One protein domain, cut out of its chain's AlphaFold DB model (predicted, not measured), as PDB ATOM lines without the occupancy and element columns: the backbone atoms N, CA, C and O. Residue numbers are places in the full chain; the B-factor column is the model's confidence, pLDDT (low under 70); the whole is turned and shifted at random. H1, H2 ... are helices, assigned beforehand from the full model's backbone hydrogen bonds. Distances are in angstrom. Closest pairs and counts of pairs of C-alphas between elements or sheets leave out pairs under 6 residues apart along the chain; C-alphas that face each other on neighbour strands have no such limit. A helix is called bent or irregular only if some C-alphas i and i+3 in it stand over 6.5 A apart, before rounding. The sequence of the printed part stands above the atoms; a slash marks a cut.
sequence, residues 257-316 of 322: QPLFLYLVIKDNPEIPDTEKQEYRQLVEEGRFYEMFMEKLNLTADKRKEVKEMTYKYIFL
ATOM      1  N   GLN A 257      32.008 -42.513  -3.069       90.44
ATOM      2  CA  GLN A 257      33.089 -42.297  -2.093       90.44
ATOM      3  C   GLN A 257      32.862 -41.065  -1.190       90.44
ATOM      4  O   GLN A 257      32.911 -41.235   0.028       90.44
ATOM      5  N   PRO A 258      32.546 -39.862  -1.718       94.50
ATOM      6  CA  PRO A 258      32.114 -38.734  -0.885       94.50
ATOM      7  C   PRO A 258      30.911 -39.042   0.018       94.50
ATOM      8  O   PRO A 258      30.904 -38.643   1.182       94.50
ATOM      9  N   LEU A 259      29.924 -39.786  -0.487       94.88
ATOM     10  CA  LEU A 259      28.757 -40.216   0.280       94.88
ATOM     11  C   LEU A 259      29.158 -41.157   1.420       94.88
ATOM     12  O   LEU A 259      28.682 -41.007   2.539       94.88
ATOM     13  N   PHE A 260      30.067 -42.099   1.179       92.69
ATOM     14  CA  PHE A 260      30.572 -42.973   2.238       92.69
ATOM     15  C   PHE A 260      31.368 -42.207   3.292       92.69
ATOM     16  O   PHE A 260      31.258 -42.538   4.467       92.69
ATOM     17  N   LEU A 261      32.096 -41.150   2.914       93.06
ATOM     18  CA  LEU A 261      32.714 -40.256   3.893       93.06
ATOM     19  C   LEU A 261      31.656 -39.585   4.780       93.06
ATOM     20  O   LEU A 261      31.823 -39.595   5.995       93.06
ATOM     21  N   TYR A 262      30.546 -39.094   4.208       95.25
ATOM     22  CA  TYR A 262      29.430 -38.550   4.998       95.25
ATOM     23  C   TYR A 262      28.927 -39.573   6.025       95.25
ATOM     24  O   TYR A 262      28.798 -39.258   7.204       95.25
ATOM     25  N   LEU A 263      28.703 -40.820   5.596       94.88
ATOM     26  CA  LEU A 263      28.228 -41.889   6.482       94.88
ATOM     27  C   LEU A 263      29.186 -42.199   7.640       94.88
ATOM     28  O   LEU A 263      28.724 -42.683   8.670       94.88
ATOM     29  N   VAL A 264      30.485 -41.934   7.481       93.25
ATOM     30  CA  VAL A 264      31.488 -42.087   8.545       93.25
ATOM     31  C   VAL A 264      31.460 -40.902   9.516       93.25
ATOM     32  O   VAL A 264      31.630 -41.104  10.713       93.25
ATOM     33  N   ILE A 265      31.247 -39.678   9.025       94.62
ATOM     34  CA  ILE A 265      31.358 -38.454   9.839       94.62
ATOM     35  C   ILE A 265      30.031 -37.950  10.419       94.62
ATOM     36  O   ILE A 265      30.052 -37.089  11.293       94.62
ATOM     37  N   LYS A 266      28.881 -38.447   9.946       95.44
ATOM     38  CA  LYS A 266      27.546 -37.930  10.310       95.44
ATOM     39  C   LYS A 266      27.284 -37.877  11.824       95.44
ATOM     40  O   LYS A 266      26.643 -36.944  12.301       95.44
ATOM     41  N   ASP A 267      27.847 -38.825  12.568       94.38
ATOM     42  CA  ASP A 267      27.659 -38.963  14.015       94.38
ATOM     43  C   ASP A 267      28.863 -38.417  14.811       94.38
ATOM     44  O   ASP A 267      28.925 -38.573  16.027       94.38
ATOM     45  N   ASN A 268      29.837 -37.780  14.144       95.38
ATOM     46  CA  ASN A 268      30.981 -37.168  14.814       95.38
ATOM     47  C   ASN A 268      30.540 -35.860  15.513       95.38
ATOM     48  O   ASN A 268      30.055 -34.952  14.823       95.38
ATOM     49  N   PRO A 269      30.693 -35.743  16.849       95.31
ATOM     50  CA  PRO A 269      30.295 -34.552  17.600       95.31
ATOM     51  C   PRO A 269      31.248 -33.360  17.418       95.31
ATOM     52  O   PRO A 269      30.867 -32.237  17.729       95.31
ATOM     53  N   GLU A 270      32.470 -33.576  16.925       96.75
ATOM     54  CA  GLU A 270      33.454 -32.505  16.703       96.75
ATOM     55  C   GLU A 270      33.161 -31.680  15.444       96.75
ATOM     56  O   GLU A 270      33.692 -30.584  15.283       96.75
ATOM     57  N   ILE A 271      32.324 -32.199  14.542       95.44
ATOM     58  CA  ILE A 271      31.963 -31.531  13.292       95.44
ATOM     59  C   ILE A 271      30.585 -30.883  13.473       95.44
ATOM     60  O   ILE A 271      29.629 -31.604  13.786       95.44
ATOM     61  N   PRO A 272      30.446 -29.563  13.245       97.38
ATOM     62  CA  PRO A 272      29.169 -28.870  13.370       97.38
ATOM     63  C   PRO A 272      28.058 -29.520  12.535       97.38
ATOM     64  O   PRO A 272      28.261 -29.890  11.376       97.38
ATOM     65  N   ASP A 273      26.852 -29.620  13.100       96.12
ATOM     66  CA  ASP A 273      25.701 -30.219  12.411       96.12
ATOM     67  C   ASP A 273      25.340 -29.487  11.113       96.12
ATOM     68  O   ASP A 273      24.934 -30.121  10.137       96.12
ATOM     69  N   THR A 274      25.553 -28.171  11.069       96.62
ATOM     70  CA  THR A 274      25.372 -27.354   9.864       96.62
ATOM     71  C   THR A 274      26.295 -27.807   8.733       96.62
ATOM     72  O   THR A 274      25.818 -28.065   7.630       96.62
ATOM     73  N   GLU A 275      27.586 -28.010   9.007       95.75
ATOM     74  CA  GLU A 275      28.556 -28.476   8.006       95.75
ATOM     75  C   GLU A 275      28.237 -29.894   7.522       95.75
ATOM     76  O   GLU A 275      28.311 -30.184   6.326       95.75
ATOM     77  N   LYS A 276      27.831 -30.787   8.435       96.31
ATOM     78  CA  LYS A 276      27.424 -32.154   8.076       96.31
ATOM     79  C   LYS A 276      26.204 -32.152   7.160       96.31
ATOM     80  O   LYS A 276      26.171 -32.925   6.202       96.31
ATOM     81  N   GLN A 277      25.223 -31.293   7.426       96.12
ATOM     82  CA  GLN A 277      24.009 -31.193   6.621       96.12
ATOM     83  C   GLN A 277      24.281 -30.577   5.240       96.12
ATOM     84  O   GLN A 277      23.777 -31.091   4.240       96.12
ATOM     85  N   GLU A 278      25.119 -29.541   5.160       95.44
ATOM     86  CA  GLU A 278      25.567 -28.973   3.881       95.44
ATOM     87  C   GLU A 278      26.325 -30.012   3.047       95.44
ATOM     88  O   GLU A 278      26.029 -30.217   1.866       95.44
ATOM     89  N   TYR A 279      27.264 -30.730   3.674       95.75
ATOM     90  CA  TYR A 279      28.022 -31.787   3.013       95.75
ATOM     91  C   TYR A 279      27.109 -32.907   2.511       95.75
ATOM     92  O   TYR A 279      27.239 -33.337   1.363       95.75
ATOM     93  N   ARG A 280      26.157 -33.351   3.345       96.12
ATOM     94  CA  ARG A 280      25.149 -34.356   2.992       96.12
ATOM     95  C   ARG A 280      24.393 -33.967   1.729       96.12
ATOM     96  O   ARG A 280      24.352 -34.757   0.788       96.12
ATOM     97  N   GLN A 281      23.814 -32.768   1.710       96.19
ATOM     98  CA  GLN A 281      23.025 -32.291   0.577       96.19
ATOM     99  C   GLN A 281      23.860 -32.320  -0.709       96.19
ATOM    100  O   GLN A 281      23.457 -32.873  -1.730       96.19
ATOM    101  N   LEU A 282      25.085 -31.814  -0.626       95.31
ATOM    102  CA  LEU A 282      26.015 -31.737  -1.742       95.31
ATOM    103  C   LEU A 282      26.445 -33.115  -2.283       95.31
ATOM    104  O   LEU A 282      26.606 -33.278  -3.499       95.31
ATOM    105  N   VAL A 283      26.614 -34.131  -1.426       95.19
ATOM    106  CA  VAL A 283      26.927 -35.495  -1.889       95.19
ATOM    107  C   VAL A 283      25.697 -36.239  -2.416       95.19
ATOM    108  O   VAL A 283      25.834 -36.925  -3.432       95.19
ATOM    109  N   GLU A 284      24.520 -36.074  -1.801       94.44
ATOM    110  CA  GLU A 284      23.254 -36.699  -2.227       94.44
ATOM    111  C   GLU A 284      22.772 -36.152  -3.584       94.44
ATOM    112  O   GLU A 284      22.341 -36.919  -4.445       94.44
ATOM    113  N   GLU A 285      22.944 -34.851  -3.835       94.88
ATOM    114  CA  GLU A 285      22.629 -34.216  -5.124       94.88
ATOM    115  C   GLU A 285      23.654 -34.537  -6.227       94.88
ATOM    116  O   GLU A 285      23.438 -34.254  -7.409       94.88
ATOM    117  N   GLY A 286      24.790 -35.144  -5.874       93.00
ATOM    118  CA  GLY A 286      25.838 -35.463  -6.834       93.00
ATOM    119  C   GLY A 286      26.756 -34.284  -7.191       93.00
ATOM    120  O   GLY A 286      27.528 -34.423  -8.137       93.00
ATOM    121  N   ARG A 287      26.730 -33.184  -6.422       94.06
ATOM    122  CA  ARG A 287      27.413 -31.901  -6.705       94.06
ATOM    123  C   ARG A 287      28.777 -31.707  -6.032       94.06
ATOM    124  O   ARG A 287      29.359 -30.625  -6.077       94.06
ATOM    125  N   PHE A 288      29.308 -32.743  -5.387       94.94
ATOM    126  CA  PHE A 288      30.551 -32.636  -4.621       94.94
ATOM    127  C   PHE A 288      31.754 -32.125  -5.423       94.94
ATOM    128  O   PHE A 288      32.521 -31.309  -4.918       94.94
ATOM    129  N   TYR A 289      31.935 -32.576  -6.666       94.38
ATOM    130  CA  TYR A 289      33.062 -32.109  -7.480       94.38
ATOM    131  C   TYR A 289      32.802 -30.701  -8.024       94.38
ATOM    132  O   TYR A 289      33.719 -29.892  -8.122       94.38
ATOM    133  N   GLU A 290      31.542 -30.411  -8.335       94.06
ATOM    134  CA  GLU A 290      31.045 -29.145  -8.853       94.06
ATOM    135  C   GLU A 290      31.280 -28.012  -7.852       94.06
ATOM    136  O   GLU A 290      31.712 -26.943  -8.259       94.06
ATOM    137  N   MET A 291      31.154 -28.266  -6.546       94.25
ATOM    138  CA  MET A 291      31.513 -27.285  -5.513       94.25
ATOM    139  C   MET A 291      32.965 -26.798  -5.637       94.25
ATOM    140  O   MET A 291      33.228 -25.602  -5.512       94.25
ATOM    141  N   PHE A 292      33.928 -27.695  -5.882       93.56
ATOM    142  CA  PHE A 292      35.319 -27.278  -6.097       93.56
ATOM    143  C   PHE A 292      35.470 -26.498  -7.397       93.56
ATOM    144  O   PHE A 292      36.225 -25.533  -7.444       93.56
ATOM    145  N   MET A 293      34.755 -26.909  -8.445       95.50
ATOM    146  CA  MET A 293      34.791 -26.222  -9.731       95.50
ATOM    147  C   MET A 293      34.259 -24.796  -9.618       95.50
ATOM    148  O   MET A 293      34.920 -23.877 -10.082       95.50
ATOM    149  N   GLU A 294      33.125 -24.605  -8.945       95.19
ATOM    150  CA  GLU A 294      32.521 -23.296  -8.687       95.19
ATOM    151  C   GLU A 294      33.472 -22.406  -7.874       95.19
ATOM    152  O   GLU A 294      33.769 -21.287  -8.281       95.19
ATOM    153  N   LYS A 295      34.044 -22.925  -6.777       94.06
ATOM    154  CA  LYS A 295      34.985 -22.163  -5.934       94.06
ATOM    155  C   LYS A 295      36.291 -21.794  -6.640       94.06
ATOM    156  O   LYS A 295      36.905 -20.790  -6.291       94.06
ATOM    157  N   LEU A 296      36.734 -22.606  -7.599       94.81
ATOM    158  CA  LEU A 296      37.967 -22.389  -8.361       94.81
ATOM    159  C   LEU A 296      37.719 -21.740  -9.734       94.81
ATOM    160  O   LEU A 296      38.666 -21.592 -10.503       94.81
ATOM    161  N   ASN A 297      36.474 -21.361 -10.047       96.06
ATOM    162  CA  ASN A 297      36.059 -20.826 -11.349       96.06
ATOM    163  C   ASN A 297      36.482 -21.716 -12.539       96.06
ATOM    164  O   ASN A 297      36.969 -21.231 -13.559       96.06
ATOM    165  N   LEU A 298      36.318 -23.036 -12.401       96.06
ATOM    166  CA  LEU A 298      36.678 -24.023 -13.419       96.06
ATOM    167  C   LEU A 298      35.498 -24.365 -14.332       96.06
ATOM    168  O   LEU A 298      34.357 -24.517 -13.900       96.06
ATOM    169  N   THR A 299      35.807 -24.577 -15.606       95.00
ATOM    170  CA  THR A 299      34.853 -24.967 -16.647       95.00
ATOM    171  C   THR A 299      34.514 -26.462 -16.605       95.00
ATOM    172  O   THR A 299      35.245 -27.281 -16.042       95.00
ATOM    173  N   ALA A 300      33.388 -26.849 -17.216       92.75
ATOM    174  CA  ALA A 300      32.840 -28.210 -17.159       92.75
ATOM    175  C   ALA A 300      33.812 -29.316 -17.631       92.75
ATOM    176  O   ALA A 300      33.800 -30.428 -17.096       92.75
ATOM    177  N   ASP A 301      34.689 -29.020 -18.594       94.50
ATOM    178  CA  ASP A 301      35.714 -29.935 -19.113       94.50
ATOM    179  C   ASP A 301      36.749 -30.343 -18.047       94.50
ATOM    180  O   ASP A 301      37.310 -31.440 -18.107       94.50
ATOM    181  N   LYS A 302      36.928 -29.523 -17.003       95.50
ATOM    182  CA  LYS A 302      37.850 -29.781 -15.889       95.50
ATOM    183  C   LYS A 302      37.309 -30.729 -14.832       95.50
ATOM    184  O   LYS A 302      38.064 -31.185 -13.974       95.50
ATOM    185  N   ARG A 303      36.035 -31.122 -14.910       93.94
ATOM    186  CA  ARG A 303      35.400 -32.005 -13.919       93.94
ATOM    187  C   ARG A 303      36.167 -33.306 -13.685       93.94
ATOM    188  O   ARG A 303      36.273 -33.776 -12.553       93.94
ATOM    189  N   LYS A 304      36.687 -33.917 -14.756       93.94
ATOM    190  CA  LYS A 304      37.458 -35.165 -14.661       93.94
ATOM    191  C   LYS A 304      38.762 -34.956 -13.885       93.94
ATOM    192  O   LYS A 304      39.061 -35.751 -13.001       93.94
ATOM    193  N   GLU A 305      39.480 -33.881 -14.191       94.25
ATOM    194  CA  GLU A 305      40.730 -33.497 -13.530       94.25
ATOM    195  C   GLU A 305      40.496 -33.217 -12.039       94.25
ATOM    196  O   GLU A 305      41.165 -33.801 -11.189       94.25
ATOM    197  N   VAL A 306      39.468 -32.426 -11.706       94.06
ATOM    198  CA  VAL A 306      39.065 -32.154 -10.315       94.06
ATOM    199  C   VAL A 306      38.788 -33.453  -9.567       94.06
ATOM    200  O   VAL A 306      39.341 -33.679  -8.493       94.06
ATOM    201  N   LYS A 307      37.997 -34.353 -10.157       92.75
ATOM    202  CA  LYS A 307      37.693 -35.658  -9.562       92.75
ATOM    203  C   LYS A 307      38.954 -36.482  -9.289       92.75
ATOM    204  O   LYS A 307      39.075 -37.067  -8.214       92.75
ATOM    205  N   GLU A 308      39.888 -36.545 -10.236       91.81
ATOM    206  CA  GLU A 308      41.163 -37.261 -10.073       91.81
ATOM    207  C   GLU A 308      42.024 -36.653  -8.956       91.81
ATOM    208  O   GLU A 308      42.567 -37.386  -8.122       91.81
ATOM    209  N   MET A 309      42.084 -35.323  -8.878       90.81
ATOM    210  CA  MET A 309      42.798 -34.594  -7.830       90.81
ATOM    211  C   MET A 309      42.181 -34.839  -6.451       90.81
ATOM    212  O   MET A 309      42.905 -35.164  -5.509       90.81
ATOM    213  N   THR A 310      40.852 -34.782  -6.323       90.19
ATOM    214  CA  THR A 310      40.161 -35.114  -5.070       90.19
ATOM    215  C   THR A 310      40.502 -36.531  -4.611       90.19
ATOM    216  O   THR A 310      40.843 -36.733  -3.446       90.19
ATOM    217  N   TYR A 311      40.486 -37.521  -5.510       87.38
ATOM    218  CA  TYR A 311      40.901 -38.877  -5.143       87.38
ATOM    219  C   TYR A 311      42.335 -38.924  -4.642       87.38
ATOM    220  O   TYR A 311      42.594 -39.542  -3.614       87.38
ATOM    221  N   LYS A 312      43.257 -38.260  -5.337       87.81
ATOM    222  CA  LYS A 312      44.675 -38.262  -4.983       87.81
ATOM    223  C   LYS A 312      44.947 -37.631  -3.614       87.81
ATOM    224  O   LYS A 312      45.729 -38.191  -2.851       87.81
ATOM    225  N   TYR A 313      44.336 -36.484  -3.318       86.38
ATOM    226  CA  TYR A 313      44.689 -35.684  -2.139       86.38
ATOM    227  C   TYR A 313      43.779 -35.899  -0.931       86.38
ATOM    228  O   TYR A 313      44.261 -35.760   0.190       86.38
ATOM    229  N   ILE A 314      42.510 -36.261  -1.139       84.25
ATOM    230  CA  ILE A 314      41.533 -36.435  -0.054       84.25
ATOM    231  C   ILE A 314      41.366 -37.916   0.292       84.25
ATOM    232  O   ILE A 314      41.502 -38.296   1.448       84.25
ATOM    233  N   PHE A 315      41.107 -38.776  -0.700       83.69
ATOM    234  CA  PHE A 315      40.709 -40.168  -0.432       83.69
ATOM    235  C   PHE A 315      41.859 -41.185  -0.439       83.69
ATOM    236  O   PHE A 315      41.767 -42.215   0.222       83.69
ATOM    237  N   LEU A 316      42.923 -40.947  -1.210       78.06
ATOM    238  CA  LEU A 316      43.978 -41.938  -1.477       78.06
ATOM    239  C   LEU A 316      45.381 -41.458  -1.101       78.06
ATOM    240  O   LEU A 316      46.356 -42.081  -1.537       78.06
TER     241      LEU A 316
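AT A GLANCE: This is residues 257 to 316 of the 322 residues of an uncharacterized protein of Draconibacterium orientale (UniProt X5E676). Two pairs of helices are set end to end in an elongated body: a helical hairpin of H1 and H2 at one end, and H3 with the longer H4 across it at a steep angle at the other. H4 folds back along the body, and its later part comes near H1. The 60 printed residues hold four named helices, H1, H2, H3 and H4 in chain order, and no named strand; the class is all helix. The whole is only just compact, close to loose, with a radius of gyration of the C-alphas of 12.3 A and spans of 36 by 22 by 17 A.

HOW THE PARTS SIT: H1, residues 257 to 265, touches H2, residues 273 to 284; their closest C-alphas, of Leu 259 and Val 283, are 5.5 A apart. This hairpin has a shallow tilt of 25 degrees, opposite ways. H3, residues 288 to 295, is close to H2 but not clearly touching, and only just about perpendicular to it at 72 degrees; their closest C-alphas, of Leu 282 and Phe 288, are 5.4 A apart. H4, residues 300 to 315, touches H3 with residues 300 to 307 alone, at a steep tilt of 67 degrees, opposite ways; the closest C-alphas, of Tyr 289 and Lys 307, are 6.2 A apart. H1 and H4 are near each other, while H2 and H4 are apart. Every O i to N i+4 pair is within hydrogen-bond range in H1 and H2, against 3 of 4 in H3 and 10 of 12 in H4.

IN THESE COORDINATES: H1 begins at C-alpha 257 (33.089, -42.297, -2.093) and is 12.7 A long. H2 measures 16.2 A and H3 11.4 A. H4 measures 22.0 A and ends at C-alpha 315 (40.709, -40.168, -0.432). H4 is irregular, with C-alphas 301 and 304 7.1 A apart, and has a kink of 28 degrees near residue 309.

THE WHOLE: The C-alphas farthest apart, of Pro 269 and Asp 301, are 37.4 A apart. Residues 269 to 274, of which 273 and 274 belong to H2, stand free. The printed part has no cut and no long link, and no printed residue is under 70 in pLDDT.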